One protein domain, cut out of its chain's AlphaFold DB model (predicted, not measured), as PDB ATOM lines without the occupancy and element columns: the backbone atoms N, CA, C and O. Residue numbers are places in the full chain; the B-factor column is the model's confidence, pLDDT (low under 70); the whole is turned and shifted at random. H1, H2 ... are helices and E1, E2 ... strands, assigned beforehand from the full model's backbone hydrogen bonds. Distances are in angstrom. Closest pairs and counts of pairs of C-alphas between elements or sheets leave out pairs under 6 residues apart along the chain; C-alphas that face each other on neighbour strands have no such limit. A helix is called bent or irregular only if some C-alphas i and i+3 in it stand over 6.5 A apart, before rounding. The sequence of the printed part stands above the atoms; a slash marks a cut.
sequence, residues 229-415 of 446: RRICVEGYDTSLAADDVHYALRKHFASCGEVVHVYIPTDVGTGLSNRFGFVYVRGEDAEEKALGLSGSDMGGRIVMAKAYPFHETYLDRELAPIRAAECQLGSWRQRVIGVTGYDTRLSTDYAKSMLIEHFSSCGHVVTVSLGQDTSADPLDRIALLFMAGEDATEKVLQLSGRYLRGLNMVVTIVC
ATOM      1  N   ARG A 229     -33.598  44.451  44.626       89.25
ATOM      2  CA  ARG A 229     -34.929  44.532  45.239       89.25
ATOM      3  C   ARG A 229     -35.976  44.800  44.170       89.25
ATOM      4  O   ARG A 229     -35.776  45.664  43.322       89.25
ATOM      5  N   ARG A 230     -37.079  44.051  44.211       93.62
ATOM      6  CA  ARG A 230     -38.208  44.180  43.280       93.62
ATOM      7  C   ARG A 230     -39.356  44.899  43.984       93.62
ATOM      8  O   ARG A 230     -39.845  44.444  45.018       93.62
ATOM      9  N   ILE A 231     -39.756  46.032  43.424       96.25
ATOM     10  CA  ILE A 231     -40.779  46.928  43.963       96.25
ATOM     11  C   ILE A 231     -41.953  46.940  42.992       96.25
ATOM     12  O   ILE A 231     -41.769  47.222  41.810       96.25
ATOM     13  N   CYS A 232     -43.151  46.632  43.482       94.50
ATOM     14  CA  CYS A 232     -44.387  46.827  42.735       94.50
ATOM     15  C   CYS A 232     -44.760  48.307  42.784       94.50
ATOM     16  O   CYS A 232     -44.803  48.905  43.862       94.50
ATOM     17  N   VAL A 233     -45.062  48.880  41.626       95.44
ATOM     18  CA  VAL A 233     -45.474  50.275  41.481       95.44
ATOM     19  C   VAL A 233     -46.849  50.346  40.833       95.44
ATOM     20  O   VAL A 233     -47.100  49.666  39.845       95.44
ATOM     21  N   GLU A 234     -47.741  51.156  41.390       94.06
ATOM     22  CA  GLU A 234     -49.086  51.437  40.869       94.06
ATOM     23  C   GLU A 234     -49.279  52.957  40.735       94.06
ATOM     24  O   GLU A 234     -48.590  53.735  41.394       94.06
ATOM     25  N   GLY A 235     -50.244  53.390  39.922       90.12
ATOM     26  CA  GLY A 235     -50.687  54.794  39.885       90.12
ATOM     27  C   GLY A 235     -49.957  55.707  38.896       90.12
ATOM     28  O   GLY A 235     -50.298  56.884  38.806       90.12
ATOM     29  N   TYR A 236     -49.013  55.183  38.110       87.44
ATOM     30  CA  TYR A 236     -48.446  55.898  36.961       87.44
ATOM     31  C   TYR A 236     -49.467  56.038  35.816       87.44
ATOM     32  O   TYR A 236     -50.484  55.343  35.772       87.44
ATOM     33  N   ASP A 237     -49.209  56.950  34.876       85.25
ATOM     34  CA  ASP A 237     -50.123  57.201  33.761       85.25
ATOM     35  C   ASP A 237     -50.025  56.105  32.686       85.25
ATOM     36  O   ASP A 237     -49.072  56.061  31.911       85.25
ATOM     37  N   THR A 238     -51.021  55.220  32.626       84.81
ATOM     38  CA  THR A 238     -51.078  54.118  31.652       84.81
ATOM     39  C   THR A 238     -51.433  54.562  30.231       84.81
ATOM     40  O   THR A 238     -51.411  53.734  29.322       84.81
ATOM     41  N   SER A 239     -51.771  55.842  30.022       81.56
ATOM     42  CA  SER A 239     -52.035  56.399  28.688       81.56
ATOM     43  C   SER A 239     -50.772  56.871  27.961       81.56
ATOM     44  O   SER A 239     -50.818  57.103  26.753       81.56
ATOM     45  N   LEU A 240     -49.654  57.011  28.681       77.50
ATOM     46  CA  LEU A 240     -48.364  57.383  28.105       77.50
ATOM     47  C   LEU A 240     -47.714  56.203  27.376       77.50
ATOM     48  O   LEU A 240     -48.029  55.038  27.627       77.50
ATOM     49  N   ALA A 241     -46.769  56.503  26.482       70.38
ATOM     50  CA  ALA A 241     -45.985  55.461  25.836       70.38
ATOM     51  C   ALA A 241     -45.162  54.686  26.877       70.38
ATOM     52  O   ALA A 241     -44.672  55.260  27.852       70.38
ATOM     53  N   ALA A 242     -44.964  53.384  26.653       65.44
ATOM     54  CA  ALA A 242     -44.228  52.525  27.584       65.44
ATOM     55  C   ALA A 242     -42.823  53.068  27.908       65.44
ATOM     56  O   ALA A 242     -42.389  52.985  29.054       65.44
ATOM     57  N   ASP A 243     -42.149  53.678  26.927       62.19
ATOM     58  CA  ASP A 243     -40.833  54.298  27.109       62.19
ATOM     59  C   ASP A 243     -40.884  55.533  28.027       62.19
ATOM     60  O   ASP A 243     -39.994  55.710  28.862       62.19
ATOM     61  N   ASP A 244     -41.947  56.342  27.946       70.44
ATOM     62  CA  ASP A 244     -42.148  57.515  28.808       70.44
ATOM     63  C   ASP A 244     -42.419  57.094  30.255       70.44
ATOM     64  O   ASP A 244     -41.829  57.640  31.188       70.44
ATOM     65  N   VAL A 245     -43.266  56.076  30.453       73.31
ATOM     66  CA  VAL A 245     -43.522  55.500  31.783       73.31
ATOM     67  C   VAL A 245     -42.243  54.878  32.346       73.31
ATOM     68  O   VAL A 245     -41.912  55.076  33.516       73.31
ATOM     69  N   HIS A 246     -41.477  54.171  31.513       68.94
ATOM     70  CA  HIS A 246     -40.201  53.569  31.891       68.94
ATOM     71  C   HIS A 246     -39.171  54.636  32.306       68.94
ATOM     72  O   HIS A 246     -38.490  54.466  33.321       68.94
ATOM     73  N   TYR A 247     -39.086  55.760  31.582       63.56
ATOM     74  CA  TYR A 247     -38.250  56.906  31.954       63.56
ATOM     75  C   TYR A 247     -38.723  57.565  33.256       63.56
ATOM     76  O   TYR A 247     -37.910  57.808  34.148       63.56
ATOM     77  N   ALA A 248     -40.031  57.804  33.400       72.69
ATOM     78  CA  ALA A 248     -40.612  58.425  34.587       72.69
ATOM     79  C   ALA A 248     -40.341  57.599  35.852       72.69
ATOM     80  O   ALA A 248     -39.851  58.142  36.841       72.69
ATOM     81  N   LEU A 249     -40.557  56.280  35.796       76.25
ATOM     82  CA  LEU A 249     -40.267  55.367  36.904       76.25
ATOM     83  C   LEU A 249     -38.768  55.329  37.231       76.25
ATOM     84  O   LEU A 249     -38.393  55.430  38.397       76.25
ATOM     85  N   ARG A 250     -37.888  55.257  36.223       77.69
ATOM     86  CA  ARG A 250     -36.432  55.313  36.453       77.69
ATOM     87  C   ARG A 250     -36.007  56.605  37.136       77.69
ATOM     88  O   ARG A 250     -35.233  56.554  38.084       77.69
ATOM     89  N   LYS A 251     -36.529  57.745  36.679       72.44
ATOM     90  CA  LYS A 251     -36.252  59.059  37.268       72.44
ATOM     91  C   LYS A 251     -36.760  59.144  38.707       72.44
ATOM     92  O   LYS A 251     -36.044  59.652  39.563       72.44
ATOM     93  N   HIS A 252     -37.965  58.642  38.966       79.12
ATOM     94  CA  HIS A 252     -38.608  58.709  40.275       79.12
ATOM     95  C   HIS A 252     -37.862  57.887  41.337       79.12
ATOM     96  O   HIS A 252     -37.627  58.381  42.432       79.12
ATOM     97  N   PHE A 253     -37.412  56.675  40.997       79.88
ATOM     98  CA  PHE A 253     -36.724  55.772  41.931       79.88
ATOM     99  C   PHE A 253     -35.188  55.898  41.929       79.88
ATOM    100  O   PHE A 253     -34.516  55.154  42.644       79.88
ATOM    101  N   ALA A 254     -34.608  56.837  41.172       73.12
ATOM    102  CA  ALA A 254     -33.153  56.993  41.045       73.12
ATOM    103  C   ALA A 254     -32.438  57.303  42.374       73.12
ATOM    104  O   ALA A 254     -31.267  56.972  42.535       73.12
ATOM    105  N   SER A 255     -33.123  57.930  43.337       75.19
ATOM    106  CA  SER A 255     -32.570  58.203  44.672       75.19
ATOM    107  C   SER A 255     -32.590  56.990  45.605       75.19
ATOM    108  O   SER A 255     -31.961  57.017  46.660       75.19
ATOM    109  N   CYS A 256     -33.328  55.934  45.255       76.44
ATOM    110  CA  CYS A 256     -33.427  54.717  46.059       76.44
ATOM    111  C   CYS A 256     -32.239  53.780  45.820       76.44
ATOM    112  O   CYS A 256     -31.942  52.930  46.652       76.44
ATOM    113  N   GLY A 257     -31.557  53.937  44.691       69.31
ATOM    114  CA  GLY A 257     -30.426  53.125  44.284       69.31
ATOM    115  C   GLY A 257     -30.314  53.077  42.764       69.31
ATOM    116  O   GLY A 257     -30.996  53.795  42.035       69.31
ATOM    117  N   GLU A 258     -29.476  52.181  42.265       70.06
ATOM    118  CA  GLU A 258     -29.345  51.935  40.837       70.06
ATOM    119  C   GLU A 258     -30.549  51.151  40.308       70.06
ATOM    120  O   GLU A 258     -30.762  49.987  40.655       70.06
ATOM    121  N   VAL A 259     -31.340  51.774  39.434       76.00
ATOM    122  CA  VAL A 259     -32.466  51.105  38.772       76.00
ATOM    123  C   VAL A 259     -31.937  50.206  37.648       76.00
ATOM    124  O   VAL A 259     -31.627  50.670  36.550       76.00
ATOM    125  N   VAL A 260     -31.862  48.901  37.901       76.44
ATOM    126  CA  VAL A 260     -31.343  47.890  36.962       76.44
ATOM    127  C   VAL A 260     -32.353  47.607  35.846       76.44
ATOM    128  O   VAL A 260     -32.002  47.512  34.667       76.44
ATOM    129  N   HIS A 261     -33.636  47.518  36.196       80.75
ATOM    130  CA  HIS A 261     -34.703  47.189  35.256       80.75
ATOM    131  C   HIS A 261     -36.030  47.847  35.652       80.75
ATOM    132  O   HIS A 261     -36.268  48.130  36.826       80.75
ATOM    133  N   VAL A 262     -36.892  48.073  34.662       81.25
ATOM    134  CA  VAL A 262     -38.303  48.411  34.854       81.25
ATOM    135  C   VAL A 262     -39.109  47.525  33.907       81.25
ATOM    136  O   VAL A 262     -38.843  47.493  32.704       81.25
ATOM    137  N   TYR A 263     -40.073  46.791  34.453       84.06
ATOM    138  CA  TYR A 263     -40.973  45.926  33.698       84.06
ATOM    139  C   TYR A 263     -42.403  46.435  33.847       84.06
ATOM    140  O   TYR A 263     -42.925  46.525  34.956       84.06
ATOM    141  N   ILE A 264     -43.033  46.768  32.724       84.00
ATOM    142  CA  ILE A 264     -44.434  47.188  32.668       84.00
ATOM    143  C   ILE A 264     -45.177  46.112  31.875       84.00
ATOM    144  O   ILE A 264     -45.024  46.052  30.649       84.00
ATOM    145  N   PRO A 265     -45.949  45.240  32.547       81.06
ATOM    146  CA  PRO A 265     -46.837  44.310  31.868       81.06
ATOM    147  C   PRO A 265     -47.739  45.084  30.907       81.06
ATOM    148  O   PRO A 265     -48.306  46.115  31.267       81.06
ATOM    149  N   THR A 266     -47.853  44.604  29.678       75.50
ATOM    150  CA  THR A 266     -48.702  45.220  28.655       75.50
ATOM    151  C   THR A 266     -49.747  44.201  28.242       75.50
ATOM    152  O   THR A 266     -49.423  43.034  28.020       75.50
ATOM    153  N   ASP A 267     -51.003  44.622  28.164       71.69
ATOM    154  CA  ASP A 267     -52.057  43.755  27.659       71.69
ATOM    155  C   ASP A 267     -51.837  43.504  26.161       71.69
ATOM    156  O   ASP A 267     -51.786  44.432  25.357       71.69
ATOM    157  N   VAL A 268     -51.688  42.235  25.782       62.34
ATOM    158  CA  VAL A 268     -51.313  41.842  24.414       62.34
ATOM    159  C   VAL A 268     -52.431  42.135  23.405       62.34
ATOM    160  O   VAL A 268     -52.149  42.356  22.229       62.34
ATOM    161  N   GLY A 269     -53.695  42.160  23.843       64.44
ATOM    162  CA  GLY A 269     -54.842  42.426  22.971       64.44
ATOM    163  C   GLY A 269     -55.031  43.909  22.646       64.44
ATOM    164  O   GLY A 269     -55.386  44.252  21.520       64.44
ATOM    165  N   THR A 270     -54.791  44.787  23.620       67.12
ATOM    166  CA  THR A 270     -55.028  46.237  23.511       67.12
ATOM    167  C   THR A 270     -53.752  47.060  23.339       67.12
ATOM    168  O   THR A 270     -53.826  48.207  22.905       67.12
ATOM    169  N   GLY A 271     -52.583  46.500  23.666       65.56
ATOM    170  CA  GLY A 271     -51.299  47.205  23.675       65.56
ATOM    171  C   GLY A 271     -51.157  48.227  24.808       65.56
ATOM    172  O   GLY A 271     -50.190  48.987  24.819       65.56
ATOM    173  N   LEU A 272     -52.109  48.270  25.745       72.19
ATOM    174  CA  LEU A 272     -52.119  49.225  26.850       72.19
ATOM    175  C   LEU A 272     -51.286  48.718  28.027       72.19
ATOM    176  O   LEU A 272     -51.309  47.532  28.372       72.19
ATOM    177  N   SER A 273     -50.563  49.637  28.668       75.88
ATOM    178  CA  SER A 273     -49.831  49.342  29.897       75.88
ATOM    179  C   SER A 273     -50.789  48.959  31.020       75.88
ATOM    180  O   SER A 273     -51.836  49.581  31.216       75.88
ATOM    181  N   ASN A 274     -50.414  47.940  31.785       82.88
ATOM    182  CA  ASN A 274     -51.163  47.521  32.959       82.88
ATOM    183  C   ASN A 274     -51.082  48.597  34.059       82.88
ATOM    184  O   ASN A 274     -50.193  49.448  34.051       82.88
ATOM    185  N   ARG A 275     -52.005  48.550  35.023       86.94
ATOM    186  CA  ARG A 275     -52.098  49.477  36.167       86.94
ATOM    187  C   ARG A 275     -50.950  49.350  37.172       86.94
ATOM    188  O   ARG A 275     -50.816  50.216  38.037       86.94
ATOM    189  N   PHE A 276     -50.180  48.267  37.090       89.94
ATOM    190  CA  PHE A 276     -49.026  48.006  37.938       89.94
ATOM    191  C   PHE A 276     -47.811  47.598  37.106       89.94
ATOM    192  O   PHE A 276     -47.947  46.968  36.057       89.94
ATOM    193  N   GLY A 277     -46.628  47.932  37.609       90.69
ATOM    194  CA  GLY A 277     -45.336  47.594  37.031       90.69
ATOM    195  C   GLY A 277     -44.340  47.226  38.122       90.69
ATOM    196  O   GLY A 277     -44.647  47.279  39.314       90.69
ATOM    197  N   PHE A 278     -43.133  46.862  37.714       92.56
ATOM    198  CA  PHE A 278     -42.067  46.450  38.617       92.56
ATOM    199  C   PHE A 278     -40.807  47.262  38.366       92.56
ATOM    200  O   PHE A 278     -40.356  47.395  37.228       92.56
ATOM    201  N   VAL A 279     -40.222  47.774  39.442       90.81
ATOM    202  CA  VAL A 279     -38.935  48.469  39.436       90.81
ATOM    203  C   VAL A 279     -37.928  47.613  40.195       90.81
ATOM    204  O   VAL A 279     -38.201  47.156  41.306       90.81
ATOM    205  N   TYR A 280     -36.770  47.384  39.584       87.62
ATOM    206  CA  TYR A 280     -35.696  46.570  40.143       87.62
ATOM    207  C   TYR A 280     -34.550  47.497  40.521       87.62
ATOM    208  O   TYR A 280     -33.906  48.069  39.640       87.62
ATOM    209  N   VAL A 281     -34.315  47.656  41.819       84.38
ATOM    210  CA  VAL A 281     -33.339  48.606  42.360       84.38
ATOM    211  C   VAL A 281     -32.240  47.847  43.089       84.38
ATOM    212  O   VAL A 281     -32.515  46.951  43.889       84.38
ATOM    213  N   ARG A 282     -30.990  48.206  42.814       82.38
ATOM    214  CA  ARG A 282     -29.809  47.737  43.535       82.38
ATOM    215  C   ARG A 282     -29.268  48.866  44.398       82.38
ATOM    216  O   ARG A 282     -29.048  49.968  43.907       82.38
ATOM    217  N   GLY A 283     -29.027  48.587  45.671       70.69
ATOM    218  CA  GLY A 283     -28.432  49.560  46.576       70.69
ATOM    219  C   GLY A 283     -28.660  49.245  48.044       70.69
ATOM    220  O   GLY A 283     -29.465  48.380  48.396       70.69
ATOM    221  N   GLU A 284     -27.929  49.950  48.899       75.62
ATOM    222  CA  GLU A 284     -28.141  49.925  50.343       75.62
ATOM    223  C   GLU A 284     -29.472  50.602  50.687       75.62
ATOM    224  O   GLU A 284     -29.780  51.689  50.183       75.62
ATOM    225  N   ASP A 285     -30.281  49.905  51.484       80.94
ATOM    226  CA  ASP A 285     -31.643  50.291  51.870       80.94
ATOM    227  C   ASP A 285     -32.569  50.611  50.687       80.94
ATOM    228  O   ASP A 285     -33.532  51.366  50.816       80.94
ATOM    229  N   ALA A 286     -32.302  50.025  49.514       85.00
ATOM    230  CA  ALA A 286     -33.032  50.341  48.288       85.00
ATOM    231  C   ALA A 286     -34.542  50.094  48.398       85.00
ATOM    232  O   ALA A 286     -35.340  50.856  47.857       85.00
ATOM    233  N   GLU A 287     -34.934  49.046  49.123       89.75
ATOM    234  CA  GLU A 287     -36.339  48.740  49.383       89.75
ATOM    235  C   GLU A 287     -36.980  49.792  50.292       89.75
ATOM    236  O   GLU A 287     -37.994  50.367  49.917       89.75
ATOM    237  N   GLU A 288     -36.363  50.115  51.433       90.38
ATOM    238  CA  GLU A 288     -36.876  51.126  52.366       90.38
ATOM    239  C   GLU A 288     -37.002  52.499  51.696       90.38
ATOM    240  O   GLU A 288     -38.059  53.130  51.763       90.38
ATOM    241  N   LYS A 289     -35.970  52.924  50.958       89.56
ATOM    242  CA  LYS A 289     -35.985  54.180  50.196       89.56
ATOM    243  C   LYS A 289     -37.091  54.194  49.143       89.56
ATOM    244  O   LYS A 289     -37.738  55.222  48.968       89.56
ATOM    245  N   ALA A 290     -37.322  53.080  48.444       92.69
ATOM    246  CA  ALA A 290     -38.389  52.986  47.445       92.69
ATOM    247  C   ALA A 290     -39.783  53.028  48.083       92.69
ATOM    248  O   ALA A 290     -40.677  53.692  47.563       92.69
ATOM    249  N   LEU A 291     -39.969  52.371  49.230       94.06
ATOM    250  CA  LEU A 291     -41.217  52.429  49.992       94.06
ATOM    251  C   LEU A 291     -41.474  53.825  50.571       94.06
ATOM    252  O   LEU A 291     -42.625  54.252  50.625       94.06
ATOM    253  N   GLY A 292     -40.420  54.562  50.929       93.12
ATOM    254  CA  GLY A 292     -40.507  55.959  51.360       93.12
ATOM    255  C   GLY A 292     -41.035  56.919  50.285       93.12
ATOM    256  O   GLY A 292     -41.572  57.969  50.628       93.12
ATOM    257  N   LEU A 293     -40.942  56.555  48.998       92.31
ATOM    258  CA  LEU A 293     -41.537  57.315  47.891       92.31
ATOM    259  C   LEU A 293     -43.011  56.962  47.629       92.31
ATOM    260  O   LEU A 293     -43.654  57.585  46.782       92.31
ATOM    261  N   SER A 294     -43.575  55.981  48.337       95.44
ATOM    262  CA  SER A 294     -44.976  55.593  48.169       95.44
ATOM    263  C   SER A 294     -45.916  56.744  48.541       95.44
ATOM    264  O   SER A 294     -45.836  57.305  49.631       95.44
ATOM    265  N   GLY A 295     -46.818  57.098  47.627       93.75
ATOM    266  CA  GLY A 295     -47.734  58.229  47.766       93.75
ATOM    267  C   GLY A 295     -47.165  59.571  47.295       93.75
ATOM    268  O   GLY A 295     -47.827  60.593  47.473       93.75
ATOM    269  N   SER A 296     -45.971  59.598  46.697       92.62
ATOM    270  CA  SER A 296     -45.380  60.826  46.156       92.62
ATOM    271  C   SER A 296     -45.809  61.111  44.710       92.62
ATOM    272  O   SER A 296     -46.279  60.228  43.985       92.62
ATOM    273  N   ASP A 297     -45.695  62.380  44.305       90.44
ATOM    274  CA  ASP A 297     -46.060  62.826  42.959       90.44
ATOM    275  C   ASP A 297     -44.967  62.483  41.935       90.44
ATOM    276  O   ASP A 297     -43.783  62.772  42.123       90.44
ATOM    277  N   MET A 298     -45.385  61.894  40.818       84.56
ATOM    278  CA  MET A 298     -44.568  61.597  39.648       84.56
ATOM    279  C   MET A 298     -45.151  62.304  38.419       84.56
ATOM    280  O   MET A 298     -45.642  61.670  37.486       84.56
ATOM    281  N   GLY A 299     -45.115  63.639  38.420       75.62
ATOM    282  CA  GLY A 299     -45.546  64.440  37.273       75.62
ATOM    283  C   GLY A 299     -47.066  64.557  37.164       75.62
ATOM    284  O   GLY A 299     -47.618  64.419  36.075       75.62
ATOM    285  N   GLY A 300     -47.745  64.798  38.290       81.75
ATOM    286  CA  GLY A 300     -49.205  64.938  38.365       81.75
ATOM    287  C   GLY A 300     -49.960  63.628  38.614       81.75
ATOM    288  O   GLY A 300     -51.192  63.604  38.564       81.75
ATOM    289  N   ARG A 301     -49.241  62.533  38.872       86.69
ATOM    290  CA  ARG A 301     -49.790  61.224  39.242       86.69
ATOM    291  C   ARG A 301     -49.173  60.763  40.551       86.69
ATOM    292  O   ARG A 301     -47.962  60.837  40.719       86.69
ATOM    293  N   ILE A 302     -50.000  60.243  41.450       92.81
ATOM    294  CA  ILE A 302     -49.534  59.702  42.726       92.81
ATOM    295  C   ILE A 302     -49.122  58.248  42.529       92.81
ATOM    296  O   ILE A 302     -49.960  57.405  42.201       92.81
ATOM    297  N   VAL A 303     -47.837  57.961  42.735       93.06
ATOM    298  CA  VAL A 303     -47.282  56.614  42.583       93.06
ATOM    299  C   VAL A 303     -47.265  55.907  43.927       93.06
ATOM    300  O   VAL A 303     -46.768  56.428  44.922       93.06
ATOM    301  N   MET A 304     -47.793  54.689  43.956       95.69
ATOM    302  CA  MET A 304     -47.769  53.818  45.126       95.69
ATOM    303  C   MET A 304     -46.693  52.757  44.939       95.69
ATOM    304  O   MET A 304     -46.770  51.966  44.003       95.69
ATOM    305  N   ALA A 305     -45.722  52.715  45.846       96.25
ATOM    306  CA  ALA A 305     -44.687  51.690  45.896       96.25
ATOM    307  C   ALA A 305     -45.007  50.668  46.995       96.25
ATOM    308  O   ALA A 305     -45.360  51.036  48.120       96.25
ATOM    309  N   LYS A 306     -44.887  49.380  46.669       94.56
ATOM    310  CA  LYS A 306     -45.052  48.249  47.591       94.56
ATOM    311  C   LYS A 306     -43.924  47.250  47.379       94.56
ATOM    312  O   LYS A 306     -43.490  47.026  46.248       94.56
ATOM    313  N   ALA A 307     -43.467  46.621  48.456       91.62
ATOM    314  CA  ALA A 307     -42.461  45.577  48.353       91.62
ATOM    315  C   ALA A 307     -43.062  44.401  47.577       91.62
ATOM    316  O   ALA A 307     -44.170  43.958  47.880       91.62
ATOM    317  N   TYR A 308     -42.340  43.906  46.573       90.06
ATOM    318  CA  TYR A 308     -42.740  42.720  45.823       90.06
ATOM    319  C   TYR A 308     -41.554  41.768  45.660       90.06
ATOM    320  O   TYR A 308     -41.048  41.602  44.547       90.06
ATOM    321  N   PRO A 309     -41.058  41.149  46.750       87.38
ATOM    322  CA  PRO A 309     -39.950  40.200  46.679       87.38
ATOM    323  C   PRO A 309     -40.189  39.090  45.648       87.38
ATOM    324  O   PRO A 309     -41.326  38.767  45.321       87.38
ATOM    325  N   PHE A 310     -39.128  38.449  45.149       81.94
ATOM    326  CA  PHE A 310     -39.231  37.426  44.090       81.94
ATOM    327  C   PHE A 310     -40.148  36.231  44.413       81.94
ATOM    328  O   PHE A 310     -40.613  35.569  43.494       81.94
ATOM    329  N   HIS A 311     -40.398  35.949  45.693       79.69
ATOM    330  CA  HIS A 311     -41.270  34.861  46.157       79.69
ATOM    331  C   HIS A 311     -42.713  35.313  46.438       79.69
ATOM    332  O   HIS A 311     -43.533  34.501  46.859       79.69
ATOM    333  N   GLU A 312     -43.009  36.598  46.247       83.50
ATOM    334  CA  GLU A 312     -44.338  37.167  46.432       83.50
ATOM    335  C   GLU A 312     -45.241  36.833  45.237       83.50
ATOM    336  O   GLU A 312     -44.787  36.889  44.092       83.50
ATOM    337  N   THR A 313     -46.507  36.491  45.510       84.25
ATOM    338  CA  THR A 313     -47.421  35.881  44.518       84.25
ATOM    339  C   THR A 313     -48.786  36.562  44.413       84.25
ATOM    340  O   THR A 313     -49.648  36.126  43.645       84.25
ATOM    341  N   TYR A 314     -49.034  37.650  45.153       84.50
ATOM    342  CA  TYR A 314     -50.373  38.257  45.188       84.50
ATOM    343  C   TYR A 314     -50.841  38.830  43.834       84.50
ATOM    344  O   TYR A 314     -52.047  38.989  43.645       84.50
ATOM    345  N   LEU A 315     -49.934  39.095  42.880       85.62
ATOM    346  CA  LEU A 315     -50.274  39.520  41.510       85.62
ATOM    347  C   LEU A 315     -50.271  38.374  40.494       85.62
ATOM    348  O   LEU A 315     -50.578  38.609  39.328       85.62
ATOM    349  N   ASP A 316     -49.984  37.136  40.895       84.69
ATOM    350  CA  ASP A 316     -49.837  36.016  39.956       84.69
ATOM    351  C   ASP A 316     -51.117  35.755  39.163       84.69
ATOM    352  O   ASP A 316     -51.060  35.438  37.980       84.69
ATOM    353  N   ARG A 317     -52.291  35.957  39.778       85.06
ATOM    354  CA  ARG A 317     -53.580  35.844  39.076       85.06
ATOM    355  C   ARG A 317     -53.739  36.880  37.960       85.06
ATOM    356  O   ARG A 317     -54.349  36.565  36.945       85.06
ATOM    357  N   GLU A 318     -53.214  38.090  38.152       84.25
ATOM    358  CA  GLU A 318     -53.257  39.174  37.160       84.25
ATOM    359  C   GLU A 318     -52.150  39.005  36.102       84.25
ATOM    360  O   GLU A 318     -52.361  39.302  34.928       84.25
ATOM    361  N   LEU A 319     -50.988  38.466  36.491       81.94
ATOM    362  CA  LEU A 319     -49.838  38.225  35.614       81.94
ATOM    363  C   LEU A 319     -49.970  36.970  34.745       81.94
ATOM    364  O   LEU A 319     -49.504  36.973  33.609       81.94
ATOM    365  N   ALA A 320     -50.591  35.902  35.249       83.56
ATOM    366  CA  ALA A 320     -50.733  34.625  34.549       83.56
ATOM    367  C   ALA A 320     -51.318  34.747  33.127       83.56
ATOM    368  O   ALA A 320     -50.709  34.195  32.209       83.56
ATOM    369  N   PRO A 321     -52.438  35.463  32.885       82.25
ATOM    370  CA  PRO A 321     -52.964  35.607  31.528       82.25
ATOM    371  C   PRO A 321     -52.033  36.415  30.615       82.25
ATOM    372  O   PRO A 321     -51.916  36.092  29.436       82.25
ATOM    373  N   ILE A 322     -51.331  37.418  31.152       79.06
ATOM    374  CA  ILE A 322     -50.385  38.253  30.394       79.06
ATOM    375  C   ILE A 322     -49.190  37.409  29.954       79.06
ATOM    376  O   ILE A 322     -48.873  37.365  28.770       79.06
ATOM    377  N   ARG A 323     -48.599  36.653  30.885       76.81
ATOM    378  CA  ARG A 323     -47.504  35.714  30.600       76.81
ATOM    379  C   ARG A 323     -47.924  34.644  29.596       76.81
ATOM    380  O   ARG A 323     -47.188  34.349  28.660       76.81
ATOM    381  N   ALA A 324     -49.130  34.092  29.743       77.81
ATOM    382  CA  ALA A 324     -49.666  33.112  28.802       77.81
ATOM    383  C   ALA A 324     -49.869  33.702  27.393       77.81
ATOM    384  O   ALA A 324     -49.615  33.016  26.402       77.81
ATOM    385  N   ALA A 325     -50.286  34.963  27.282       74.00
ATOM    386  CA  ALA A 325     -50.402  35.652  25.999       74.00
ATOM    387  C   ALA A 325     -49.023  35.967  25.384       74.00
ATOM    388  O   ALA A 325     -48.814  35.735  24.192       74.00
ATOM    389  N   GLU A 326     -48.058  36.417  26.194       68.38
ATOM    390  CA  GLU A 326     -46.659  36.617  25.788       68.38
ATOM    391  C   GLU A 326     -46.026  35.306  25.268       68.38
ATOM    392  O   GLU A 326     -45.335  35.330  24.241       68.38
ATOM    393  N   CYS A 327     -46.336  34.158  25.897       68.38
ATOM    394  CA  CYS A 327     -45.965  32.820  25.416       68.38
ATOM    395  C   CYS A 327     -46.496  32.527  24.014       68.38
ATOM    396  O   CYS A 327     -45.748  32.090  23.139       68.38
ATOM    397  N   GLN A 328     -47.807  32.697  23.818       64.69
ATOM    398  CA  GLN A 328     -48.507  32.258  22.609       64.69
ATOM    399  C   GLN A 328     -48.084  33.042  21.368       64.69
ATOM    400  O   GLN A 328     -48.069  32.493  20.269       64.69
ATOM    401  N   LEU A 329     -47.688  34.303  21.542       60.97
ATOM    402  CA  LEU A 329     -47.206  35.146  20.452       60.97
ATOM    403  C   LEU A 329     -45.767  34.819  20.009       60.97
ATOM    404  O   LEU A 329     -45.235  35.501  19.133       60.97
ATOM    405  N   GLY A 330     -45.089  33.858  20.654       53.91
ATOM    406  CA  GLY A 330     -43.641  33.676  20.499       53.91
ATOM    407  C   GLY A 330     -42.853  34.930  20.902       53.91
ATOM    408  O   GLY A 330     -41.693  35.087  20.531       53.91
ATOM    409  N   SER A 331     -43.488  35.839  21.654       49.75
ATOM    410  CA  SER A 331     -42.952  37.148  22.027       49.75
ATOM    411  C   SER A 331     -42.078  37.080  23.278       49.75
ATOM    412  O   SER A 331     -41.745  38.121  23.855       49.75
ATOM    413  N   TRP A 332     -41.608  35.888  23.657       55.03
ATOM    414  CA  TRP A 332     -40.385  35.733  24.440       55.03
ATOM    415  C   TRP A 332     -39.195  36.227  23.611       55.03
ATOM    416  O   TRP A 332     -38.351  35.468  23.137       55.03
ATOM    417  N   ARG A 333     -39.166  37.536  23.368       59.44
ATOM    418  CA  ARG A 333     -38.091  38.222  22.677       59.44
ATOM    419  C   ARG A 333     -36.832  37.953  23.469       59.44
ATOM    420  O   ARG A 333     -36.831  38.119  24.689       59.44
ATOM    421  N   GLN A 334     -35.783  37.552  22.764       64.38
ATOM    422  CA  GLN A 334     -34.450  37.455  23.335       64.38
ATOM    423  C   GLN A 334     -34.175  38.729  24.134       64.38
ATOM    424  O   GLN A 334     -34.261  39.842  23.605       64.38
ATOM    425  N   ARG A 335     -33.918  38.567  25.429       68.69
ATOM    426  CA  ARG A 335     -33.546  39.674  26.303       68.69
ATOM    427  C   ARG A 335     -32.041  39.697  26.413       68.69
ATOM    428  O   ARG A 335     -31.424  38.664  26.659       68.69
ATOM    429  N   VAL A 336     -31.470  40.878  26.221       67.88
ATOM    430  CA  VAL A 336     -30.047  41.097  26.451       67.88
ATOM    431  C   VAL A 336     -29.877  41.530  27.899       67.88
ATOM    432  O   VAL A 336     -30.473  42.524  28.321       67.88
ATOM    433  N   ILE A 337     -29.099  40.766  28.657       74.38
ATOM    434  CA  ILE A 337     -28.815  41.022  30.068       74.38
ATOM    435  C   ILE A 337     -27.310  41.196  30.239       74.38
ATOM    436  O   ILE A 337     -26.538  40.311  29.876       74.38
ATOM    437  N   GLY A 338     -26.897  42.337  30.786       65.31
ATOM    438  CA  GLY A 338     -25.512  42.597  31.160       65.31
ATOM    439  C   GLY A 338     -25.194  41.994  32.522       65.31
ATOM    440  O   GLY A 338     -25.922  42.235  33.487       65.31
ATOM    441  N   VAL A 339     -24.110  41.224  32.609       67.94
ATOM    442  CA  VAL A 339     -23.640  40.615  33.861       67.94
ATOM    443  C   VAL A 339     -22.143  40.828  34.068       67.94
ATOM    444  O   VAL A 339     -21.368  40.821  33.115       67.94
ATOM    445  N   THR A 340     -21.734  40.998  35.321       69.56
ATOM    446  CA  THR A 340     -20.333  41.097  35.761       69.56
ATOM    447  C   THR A 340     -20.032  40.034  36.817       69.56
ATOM    448  O   THR A 340     -20.939  39.334  37.264       69.56
ATOM    449  N   GLY A 341     -18.765  39.903  37.229       60.41
ATOM    450  CA  GLY A 341     -18.366  39.013  38.329       60.41
ATOM    451  C   GLY A 341     -17.878  37.623  37.910       60.41
ATOM    452  O   GLY A 341     -17.591  36.790  38.769       60.41
ATOM    453  N   TYR A 342     -17.740  37.382  36.604       64.81
ATOM    454  CA  TYR A 342     -16.995  36.247  36.059       64.81
ATOM    455  C   TYR A 342     -15.501  36.569  35.953       64.81
ATOM    456  O   TYR A 342     -15.102  37.733  35.898       64.81
ATOM    457  N   ASP A 343     -14.665  35.532  35.922       65.75
ATOM    458  CA  ASP A 343     -13.223  35.706  35.771       65.75
ATOM    459  C   ASP A 343     -12.873  36.048  34.314       65.75
ATOM    460  O   ASP A 343     -12.999  35.228  33.402       65.75
ATOM    461  N   THR A 344     -12.437  37.290  34.098       66.81
ATOM    462  CA  THR A 344     -12.071  37.829  32.783       66.81
ATOM    463  C   THR A 344     -10.709  37.347  32.281       66.81
ATOM    464  O   THR A 344     -10.327  37.666  31.155       66.81
ATOM    465  N   ARG A 345      -9.962  36.595  33.102       63.84
ATOM    466  CA  ARG A 345      -8.671  35.982  32.740       63.84
ATOM    467  C   ARG A 345      -8.840  34.640  32.032       63.84
ATOM    468  O   ARG A 345      -7.869  34.095  31.514       63.84
ATOM    469  N   LEU A 346     -10.052  34.087  32.051       68.69
ATOM    470  CA  LEU A 346     -10.385  32.841  31.376       68.69
ATOM    471  C   LEU A 346     -10.432  33.053  29.859       68.69
ATOM    472  O   LEU A 346     -10.707  34.152  29.380       68.69
ATOM    473  N   SER A 347     -10.200  31.984  29.092       74.19
ATOM    474  CA  SER A 347     -10.397  32.041  27.642       74.19
ATOM    475  C   SER A 347     -11.860  32.336  27.309       74.19
ATOM    476  O   SER A 347     -12.767  31.975  28.064       74.19
ATOM    477  N   THR A 348     -12.101  32.946  26.149       73.56
ATOM    478  CA  THR A 348     -13.443  33.288  25.661       73.56
ATOM    479  C   THR A 348     -14.386  32.090  25.715       73.56
ATOM    480  O   THR A 348     -15.502  32.205  26.211       73.56
ATOM    481  N   ASP A 349     -13.928  30.926  25.255       77.56
ATOM    482  CA  ASP A 349     -14.744  29.711  25.198       77.56
ATOM    483  C   ASP A 349     -15.066  29.171  26.590       77.56
ATOM    484  O   ASP A 349     -16.193  28.740  26.847       77.56
ATOM    485  N   TYR A 350     -14.106  29.235  27.514       78.69
ATOM    486  CA  TYR A 350     -14.313  28.771  28.879       78.69
ATOM    487  C   TYR A 350     -15.221  29.728  29.664       78.69
ATOM    488  O   TYR A 350     -16.154  29.276  30.325       78.69
ATOM    489  N   ALA A 351     -15.029  31.044  29.530       77.19
ATOM    490  CA  ALA A 351     -15.905  32.048  30.129       77.19
ATOM    491  C   ALA A 351     -17.336  31.969  29.571       77.19
ATOM    492  O   ALA A 351     -18.292  31.991  30.345       77.19
ATOM    493  N   LYS A 352     -17.501  31.795  28.249       82.50
ATOM    494  CA  LYS A 352     -18.816  31.559  27.627       82.50
ATOM    495  C   LYS A 352     -19.465  30.298  28.176       82.50
ATOM    496  O   LYS A 352     -20.615  30.358  28.595       82.50
ATOM    497  N   SER A 353     -18.738  29.182  28.206       82.25
ATOM    498  CA  SER A 353     -19.262  27.905  28.707       82.25
ATOM    499  C   SER A 353     -19.678  28.007  30.172       82.25
ATOM    500  O   SER A 353     -20.764  27.566  30.532       82.25
ATOM    501  N   MET A 354     -18.860  28.659  31.000       84.88
ATOM    502  CA  MET A 354     -19.158  28.898  32.408       84.88
ATOM    503  C   MET A 354     -20.406  29.768  32.593       84.88
ATOM    504  O   MET A 354     -21.260  29.421  33.406       84.88
ATOM    505  N   LEU A 355     -20.561  30.848  31.820       84.06
ATOM    506  CA  LEU A 355     -21.753  31.700  31.866       84.06
ATOM    507  C   LEU A 355     -23.006  30.961  31.370       84.06
ATOM    508  O   LEU A 355     -24.056  31.050  32.001       84.06
ATOM    509  N   ILE A 356     -22.893  30.185  30.288       86.25
ATOM    510  CA  ILE A 356     -23.984  29.343  29.774       86.25
ATOM    511  C   ILE A 356     -24.428  28.347  30.843       86.25
ATOM    512  O   ILE A 356     -25.618  28.227  31.127       86.25
ATOM    513  N   GLU A 357     -23.478  27.658  31.471       85.00
ATOM    514  CA  GLU A 357     -23.775  26.675  32.505       85.00
ATOM    515  C   GLU A 357     -24.387  27.336  33.748       85.00
ATOM    516  O   GLU A 357     -25.382  26.841  34.280       85.00
ATOM    517  N   HIS A 358     -23.849  28.484  34.176       83.94
ATOM    518  CA  HIS A 358     -24.322  29.220  35.349       83.94
ATOM    519  C   HIS A 358     -25.775  29.687  35.197       83.94
ATOM    520  O   HIS A 358     -26.561  29.559  36.135       83.94
ATOM    521  N   PHE A 359     -26.149  30.186  34.015       87.88
ATOM    522  CA  PHE A 359     -27.490  30.718  33.748       87.88
ATOM    523  C   PHE A 359     -28.453  29.709  33.101       87.88
ATOM    524  O   PHE A 359     -29.612  30.049  32.860       87.88
ATOM    525  N   SER A 360     -28.032  28.457  32.890       86.50
ATOM    526  CA  SER A 360     -28.858  27.395  32.291       86.50
ATOM    527  C   SER A 360     -30.153  27.095  33.059       86.50
ATOM    528  O   SER A 360     -31.166  26.735  32.465       86.50
ATOM    529  N   SER A 361     -30.152  27.287  34.381       86.56
ATOM    530  CA  SER A 361     -31.337  27.125  35.235       86.56
ATOM    531  C   SER A 361     -32.328  28.290  35.130       86.56
ATOM    532  O   SER A 361     -33.496  28.148  35.496       86.56
ATOM    533  N   CYS A 362     -31.878  29.446  34.630       86.50
ATOM    534  CA  CYS A 362     -32.721  30.621  34.440       86.50
ATOM    535  C   CYS A 362     -33.512  30.545  33.135       86.50
ATOM    536  O   CYS A 362     -34.636  31.029  33.065       86.50
ATOM    537  N   GLY A 363     -32.948  29.926  32.104       85.62
ATOM    538  CA  GLY A 363     -33.561  29.799  30.791       85.62
ATOM    539  C   GLY A 363     -32.542  29.345  29.754       85.62
ATOM    540  O   GLY A 363     -31.400  29.018  30.073       85.62
ATOM    541  N   HIS A 364     -32.952  29.352  28.491       83.44
ATOM    542  CA  HIS A 364     -32.062  29.046  27.384       83.44
ATOM    543  C   HIS A 364     -31.151  30.245  27.095       83.44
ATOM    544  O   HIS A 364     -31.596  31.276  26.579       83.44
ATOM    545  N   VAL A 365     -29.863  30.099  27.403       85.88
ATOM    546  CA  VAL A 365     -28.824  31.049  26.992       85.88
ATOM    547  C   VAL A 365     -28.584  30.854  25.494       85.88
ATOM    548  O   VAL A 365     -27.941  29.896  25.079       85.88
ATOM    549  N   VAL A 366     -29.146  31.733  24.664       80.56
ATOM    550  CA  VAL A 366     -29.035  31.659  23.197       80.56
ATOM    551  C   VAL A 366     -27.601  31.903  22.757       80.56
ATOM    552  O   VAL A 366     -27.068  31.181  21.919       80.56
ATOM    553  N   THR A 367     -26.981  32.942  23.306       77.06
ATOM    554  CA  THR A 367     -25.572  33.240  23.081       77.06
ATOM    555  C   THR A 367     -25.044  34.136  24.192       77.06
ATOM    556  O   THR A 367     -25.802  34.809  24.896       77.06
ATOM    557  N   VAL A 368     -23.725  34.139  24.335       77.31
ATOM    558  CA  VAL A 368     -22.993  35.021  25.236       77.31
ATOM    559  C   VAL A 368     -22.038  35.833  24.381       77.31
ATOM    560  O   VAL A 368     -21.147  35.283  23.724       77.31
ATOM    561  N   SER A 369     -22.230  37.146  24.380       65.81
ATOM    562  CA  SER A 369     -21.275  38.071  23.793       65.81
ATOM    563  C   SER A 369     -20.331  38.541  24.891       65.81
ATOM    564  O   SER A 369     -20.751  39.135  25.884       65.81
ATOM    565  N   LEU A 370     -19.058  38.208  24.711       65.31
ATOM    566  CA  LEU A 370     -17.959  38.713  25.514       65.31
ATOM    567  C   LEU A 370     -17.189  39.655  24.607       65.31
ATOM    568  O   LEU A 370     -16.717  39.225  23.551       65.31
ATOM    569  N   GLY A 371     -17.127  40.926  24.986       56.94
ATOM    570  CA  GLY A 371     -16.271  41.866  24.290       56.94
ATOM    571  C   GLY A 371     -14.816  41.490  24.547       56.94
ATOM    572  O   GLY A 371     -14.425  41.193  25.677       56.94
ATOM    573  N   GLN A 372     -14.048  41.397  23.474       45.47
ATOM    574  CA  GLN A 372     -12.628  41.105  23.505       45.47
ATOM    575  C   GLN A 372     -12.050  41.655  22.207       45.47
ATOM    576  O   GLN A 372     -12.501  41.278  21.124       45.47
ATOM    577  N   ASP A 373     -11.101  42.576  22.312       39.50
ATOM    578  CA  ASP A 373     -10.580  43.283  21.142       39.50
ATOM    579  C   ASP A 373      -9.611  42.406  20.338       39.50
ATOM    580  O   ASP A 373      -9.663  42.380  19.106       39.50
ATOM    581  N   THR A 374      -8.764  41.634  21.027       43.28
ATOM    582  CA  THR A 374      -7.866  40.638  20.427       43.28
ATOM    583  C   THR A 374      -7.795  39.364  21.277       43.28
ATOM    584  O   THR A 374      -8.041  39.397  22.479       43.28
ATOM    585  N   SER A 375      -7.405  38.220  20.696       49.16
ATOM    586  CA  SER A 375      -7.318  36.939  21.429       49.16
ATOM    587  C   SER A 375      -6.298  36.927  22.579       49.16
ATOM    588  O   SER A 375      -6.254  35.959  23.336       49.16
ATOM    589  N   ALA A 376      -5.449  37.958  22.675       44.03
ATOM    590  CA  ALA A 376      -4.445  38.130  23.720       44.03
ATOM    591  C   ALA A 376      -4.931  39.006  24.893       44.03
ATOM    592  O   ALA A 376      -4.307  38.978  25.954       44.03
ATOM    593  N   ASP A 377      -6.031  39.750  24.726       46.44
ATOM    594  CA  ASP A 377      -6.567  40.638  25.757       46.44
ATOM    595  C   ASP A 377      -7.485  39.887  26.736       46.44
ATOM    596  O   ASP A 377      -8.172  38.940  26.330       46.44
ATOM    597  N   PRO A 378      -7.554  40.311  28.013       45.78
ATOM    598  CA  PRO A 378      -8.591  39.861  28.931       45.78
ATOM    599  C   PRO A 378      -9.982  40.203  28.395       45.78
ATOM    600  O   PRO A 378     -10.173  41.197  27.695       45.78
ATOM    601  N   LEU A 379     -10.968  39.401  28.776       50.16
ATOM    602  CA  LEU A 379     -12.358  39.654  28.412       50.16
ATOM    603  C   LEU A 379     -12.849  40.962  29.052       50.16
ATOM    604  O   LEU A 379     -12.452  41.310  30.170       50.16
ATOM    605  N   ASP A 380     -13.764  41.656  28.378       51.75
ATOM    606  CA  ASP A 380     -14.490  42.780  28.964       51.75
ATOM    607  C   ASP A 380     -15.150  42.341  30.277       51.75
ATOM    608  O   ASP A 380     -15.492  41.174  30.461       51.75
ATOM    609  N   ARG A 381     -15.333  43.269  31.221       54.94
ATOM    610  CA  ARG A 381     -15.916  42.949  32.537       54.94
ATOM    611  C   ARG A 381     -17.419  42.689  32.498       54.94
ATOM    612  O   ARG A 381     -17.942  42.102  33.443       54.94
ATOM    613  N   ILE A 382     -18.100  43.157  31.452       54.22
ATOM    614  CA  ILE A 382     -19.532  42.954  31.241       54.22
ATOM    615  C   ILE A 382     -19.709  41.933  30.118       54.22
ATOM    616  O   ILE A 382     -19.294  42.170  28.986       54.22
ATOM    617  N   ALA A 383     -20.386  40.832  30.429       65.19
ATOM    618  CA  ALA A 383     -20.882  39.881  29.448       65.19
ATOM    619  C   ALA A 383     -22.323  40.233  29.094       65.19
ATOM    620  O   ALA A 383     -23.130  40.513  29.983       65.19
ATOM    621  N   LEU A 384     -22.666  40.174  27.809       68.00
ATOM    622  CA  LEU A 384     -24.044  40.303  27.348       68.00
ATOM    623  C   LEU A 384     -24.622  38.911  27.097       68.00
ATOM    624  O   LEU A 384     -24.219  38.201  26.172       68.00
ATOM    625  N   LEU A 385     -25.579  38.525  27.933       73.81
ATOM    626  CA  LEU A 385     -26.319  37.275  27.830       73.81
ATOM    627  C   LEU A 385     -27.571  37.492  26.991       73.81
ATOM    628  O   LEU A 385     -28.392  38.349  27.311       73.81
ATOM    629  N   PHE A 386     -27.751  36.681  25.956       78.94
ATOM    630  CA  PHE A 386     -28.981  36.645  25.174       78.94
ATOM    631  C   PHE A 386     -29.852  35.527  25.731       78.94
ATOM    632  O   PHE A 386     -29.652  34.352  25.426       78.94
ATOM    633  N   MET A 387     -30.795  35.896  26.589       81.44
ATOM    634  CA  MET A 387     -31.635  34.959  27.327       81.44
ATOM    635  C   MET A 387     -32.984  34.786  26.639       81.44
ATOM    636  O   MET A 387     -33.627  35.764  26.248       81.44
ATOM    637  N   ALA A 388     -33.429  33.538  26.535       81.31
ATOM    638  CA  ALA A 388     -34.773  33.176  26.109       81.31
ATOM    639  C   ALA A 388     -35.392  32.179  27.095       81.31
ATOM    640  O   ALA A 388     -34.692  31.380  27.716       81.31
ATOM    641  N   GLY A 389     -36.713  32.205  27.218       77.12
ATOM    642  CA  GLY A 389     -37.459  31.286  28.069       77.12
ATOM    643  C   GLY A 389     -38.313  31.990  29.113       77.12
ATOM    644  O   GLY A 389     -38.143  33.174  29.403       77.12
ATOM    645  N   GLU A 390     -39.243  31.220  29.663       76.62
ATOM    646  CA  GLU A 390     -40.214  31.683  30.647       76.62
ATOM    647  C   GLU A 390     -39.521  32.170  31.925       76.62
ATOM    648  O   GLU A 390     -38.705  31.462  32.532       76.62
ATOM    649  N   ASP A 391     -39.854  33.400  32.320       80.00
ATOM    650  CA  ASP A 391     -39.306  34.088  33.490       80.00
ATOM    651  C   ASP A 391     -37.768  34.181  33.508       80.00
ATOM    652  O   ASP A 391     -37.167  34.391  34.563       80.00
ATOM    653  N   ALA A 392     -37.097  34.059  32.354       85.50
ATOM    654  CA  ALA A 392     -35.634  34.038  32.310       85.50
ATOM    655  C   ALA A 392     -35.010  35.318  32.878       85.50
ATOM    656  O   ALA A 392     -34.031  35.257  33.615       85.50
ATOM    657  N   THR A 393     -35.613  36.475  32.597       84.00
ATOM    658  CA  THR A 393     -35.158  37.763  33.145       84.00
ATOM    659  C   THR A 393     -35.332  37.826  34.665       84.00
ATOM    660  O   THR A 393     -34.404  38.222  35.364       84.00
ATOM    661  N   GLU A 394     -36.479  37.379  35.186       86.88
ATOM    662  CA  GLU A 394     -36.762  37.332  36.630       86.88
ATOM    663  C   GLU A 394     -35.785  36.420  37.373       86.88
ATOM    664  O   GLU A 394     -35.187  36.823  38.370       86.88
ATOM    665  N   LYS A 395     -35.559  35.214  36.844       88.44
ATOM    666  CA  LYS A 395     -34.621  34.245  37.422       88.44
ATOM    667  C   LYS A 395     -33.194  34.798  37.439       88.44
ATOM    668  O   LYS A 395     -32.528  34.701  38.465       88.44
ATOM    669  N   VAL A 396     -32.742  35.450  36.361       87.50
ATOM    670  CA  VAL A 396     -31.410  36.084  36.314       87.50
ATOM    671  C   VAL A 396     -31.295  37.232  37.323       87.50
ATOM    672  O   VAL A 396     -30.317  37.290  38.068       87.50
ATOM    673  N   LEU A 397     -32.299  38.113  37.411       87.06
ATOM    674  CA  LEU A 397     -32.325  39.209  38.388       87.06
ATOM    675  C   LEU A 397     -32.298  38.686  39.834       87.06
ATOM    676  O   LEU A 397     -31.596  39.250  40.673       87.06
ATOM    677  N   GLN A 398     -32.989  37.578  40.116       85.69
ATOM    678  CA  GLN A 398     -33.003  36.929  41.431       85.69
ATOM    679  C   GLN A 398     -31.640  36.336  41.829       85.69
ATOM    680  O   GLN A 398     -31.330  36.251  43.025       85.69
ATOM    681  N   LEU A 399     -30.836  35.907  40.849       80.25
ATOM    682  CA  LEU A 399     -29.488  35.382  41.073       80.25
ATOM    683  C   LEU A 399     -28.433  36.475  41.288       80.25
ATOM    684  O   LEU A 399     -27.367  36.168  41.822       80.25
ATOM    685  N   SER A 400     -28.722  37.732  40.932       78.06
ATOM    686  CA  SER A 400     -27.775  38.842  41.091       78.06
ATOM    687  C   SER A 400     -27.305  38.987  42.538       78.06
ATOM    688  O   SER A 400     -28.109  39.077  43.469       78.06
ATOM    689  N   GLY A 401     -25.988  39.050  42.722       62.84
ATOM    690  CA  GLY A 401     -25.358  39.236  44.021       62.84
ATOM    691  C   GLY A 401     -25.245  37.966  44.864       62.84
ATOM    692  O   GLY A 401     -24.783  38.043  46.003       62.84
ATOM    693  N   ARG A 402     -25.667  36.801  44.348       65.75
ATOM    694  CA  ARG A 402     -25.519  35.516  45.042       65.75
ATOM    695  C   ARG A 402     -24.176  34.884  44.708       65.75
ATOM    696  O   ARG A 402     -23.799  34.775  43.544       65.75
ATOM    697  N   TYR A 403     -23.496  34.387  45.737       53.34
ATOM    698  CA  TYR A 403     -22.286  33.597  45.552       53.34
ATOM    699  C   TYR A 403     -22.664  32.183  45.111       53.34
ATOM    700  O   TYR A 403     -23.105  31.360  45.915       53.34
ATOM    701  N   LEU A 404     -22.525  31.898  43.822       52.50
ATOM    702  CA  LEU A 404     -22.825  30.591  43.248       52.50
ATOM    703  C   LEU A 404     -21.597  30.090  42.499       52.50
ATOM    704  O   LEU A 404     -21.034  30.790  41.662       52.50
ATOM    705  N   ARG A 405     -21.172  28.862  42.819       49.38
ATOM    706  CA  ARG A 405     -20.002  28.209  42.202       49.38
ATOM    707  C   ARG A 405     -18.695  29.011  42.332       49.38
ATOM    708  O   ARG A 405     -17.837  28.935  41.463       49.38
ATOM    709  N   GLY A 406     -18.539  29.773  43.416       48.53
ATOM    710  CA  GLY A 406     -17.329  30.569  43.642       48.53
ATOM    711  C   GLY A 406     -17.330  31.949  42.979       48.53
ATOM    712  O   GLY A 406     -16.312  32.628  43.039       48.53
ATOM    713  N   LEU A 407     -18.437  32.358  42.349       56.59
ATOM    714  CA  LEU A 407     -18.552  33.604  41.593       56.59
ATOM    715  C   LEU A 407     -19.698  34.454  42.151       56.59
ATOM    716  O   LEU A 407     -20.761  33.927  42.484       56.59
ATOM    717  N   ASN A 408     -19.483  35.768  42.237       61.59
ATOM    718  CA  ASN A 408     -20.511  36.743  42.597       61.59
ATOM    719  C   ASN A 408     -20.995  37.442  41.327       61.59
ATOM    720  O   ASN A 408     -20.477  38.498  40.967       61.59
ATOM    721  N   MET A 409     -21.947  36.822  40.632       71.19
ATOM    722  CA  MET A 409     -22.484  37.383  39.396       71.19
ATOM    723  C   MET A 409     -23.435  38.535  39.710       71.19
ATOM    724  O   MET A 409     -24.363  38.379  40.503       71.19
ATOM    725  N   VAL A 410     -23.229  39.686  39.075       70.44
ATOM    726  CA  VAL A 410     -24.027  40.893  39.315       70.44
ATOM    727  C   VAL A 410     -24.655  41.363  38.009       70.44
ATOM    728  O   VAL A 410     -23.959  41.609  37.028       70.44
ATOM    729  N   VAL A 411     -25.982  41.496  37.992       72.12
ATOM    730  CA  VAL A 411     -26.725  41.976  36.819       72.12
ATOM    731  C   VAL A 411     -26.642  43.496  36.770       72.12
ATOM    732  O   VAL A 411     -27.076  44.161  37.704       72.12
ATOM    733  N   THR A 412     -26.084  44.058  35.702       59.81
ATOM    734  CA  THR A 412     -25.900  45.512  35.549       59.81
ATOM    735  C   THR A 412     -27.041  46.169  34.791       59.81
ATOM    736  O   THR A 412     -27.455  47.267  35.138       59.81
ATOM    737  N   ILE A 413     -27.580  45.498  33.775       58.44
ATOM    738  CA  ILE A 413     -28.641  46.056  32.940       58.44
ATOM    739  C   ILE A 413     -29.487  44.951  32.319       58.44
ATOM    740  O   ILE A 413     -28.979  43.901  31.931       58.44
ATOM    741  N   VAL A 414     -30.782  45.216  32.174       65.69
ATOM    742  CA  VAL A 414     -31.674  44.443  31.306       65.69
ATOM    743  C   VAL A 414     -32.142  45.364  30.190       65.69
ATOM    744  O   VAL A 414     -32.857  46.340  30.440       65.69
ATOM    745  N   CYS A 415     -31.732  45.064  28.961       56.66
ATOM    746  CA  CYS A 415     -32.062  45.884  27.807       56.66
ATOM    747  C   CYS A 415     -33.554  45.763  27.438       56.66
ATOM    748  O   CYS A 415     -34.174  44.697  27.608       56.66
TER     749      CYS A 415
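Overview. This is residues 229 to 415 of the 446 residues of an uncharacterized protein of Microthlaspi erraticum (UniProt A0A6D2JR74). Two lobes sit side by side, each a strongly twisted four-stranded sheet with two helices packed on it, and the chain repeats the same order of parts in the second lobe. The first lobe holds E1 to E4 with H1 and H2, the second E5 to E8 with H4 and H5; H3 lies in the stretch that joins them, and the edge strands E2 and E8 come close where the lobes meet. The printed part has 187 residues with five named helices and eight named strands, along the chain E1 H1 E2 E3 H2 E4 H3 E5 H4 E6 E7 H5 E8. The sheets run E2 E3 E1 E4 and E6 E7 E5 E8, both antiparallel, and the class is mixed, helices and strands. The whole is compact, with a radius of gyration of the C-alphas of 17.6 A and spans of 54 by 38 by 29 A.

Arrangement. E1, residues 229 to 234, is an inner strand between E3, residues 276 to 282, and E4, residues 302 to 307. N 231 and O 279 are 2.9 A apart, and N 232 and O 306 are 2.8 A apart, within hydrogen-bond range. E2, residues 258 to 263, forms a hairpin with E3, with N 260 and O 280 at 2.8 A. H1, residues 242 to 253, is on this sheet, its closest C-alphas to E2 being those of Arg 250 and Val 259, 6.2 A apart. H2, residues 286 to 292, is on it at a height over the sheet of 7.9 A, over E1 and only just over E3, with 3 of its C-alphas there. H1 and H2 make two layers with the sheet, helices on one face. H3, residues 316 to 328, touches no helix and is on neither sheet. In the second sheet E5, residues 335 to 340, has as neighbours E7, residues 383 to 388, and E8, residues 410 to 414; N 337 and O 385 are 2.9 A apart, N 338 and O 413 2.8 A. E6, residues 364 to 370, forms a hairpin with E7, with N 366 and O 386 at 2.8 A. H4, residues 348 to 359, is on this sheet at a height of 8.8 A, over E6 and E7, slantwise to the strands, at 45 degrees to E7 on the local plane. H5, residues 392 to 399, is on it at a height of 8.1 A, along the strands, and H4 and H5 again make two layers with it. H5 is also on the first sheet, and is near E1. The closest C-alphas of E2 and E8, those of Val 260 and Ile 413, are 5.2 A apart. E1 H1 E2, E3 H2 E4, E5 H4 E6 and E7 H5 E8 are split strand-helix-strand units, two strands running the same way with another strand between them, each with a right-handed crossover. Every O i to N i+4 pair is within hydrogen-bond range in H1, H2, H4 and H5; in H3 it is 7 of 9.

Along the chain. E1 begins at C-alpha 229, (-34.929, 44.532, 45.239), and is 16.3 A long. H1 is 16.5 A, E3 20.0 A and E4 16.8 A long. H3 is 17.8 A long and only just irregular: C-alphas 318 and 321 are 6.7 A apart. H4 is 16.4 A and E6 17.2 A long. E8 ends at C-alpha 414, (-31.674, 44.443, 31.306).

Size, cuts and confidence. The two C-alphas farthest apart, those of Gly 300 and Ala 376, are 54.2 A apart. The printed part has no cut. The long links are E2 to E3 and E6 to E7. The mean pLDDT of the printed part is 75.9; 57 residues are under 70, among them residues 326 to 336, 369 to 384 and 401 to 408.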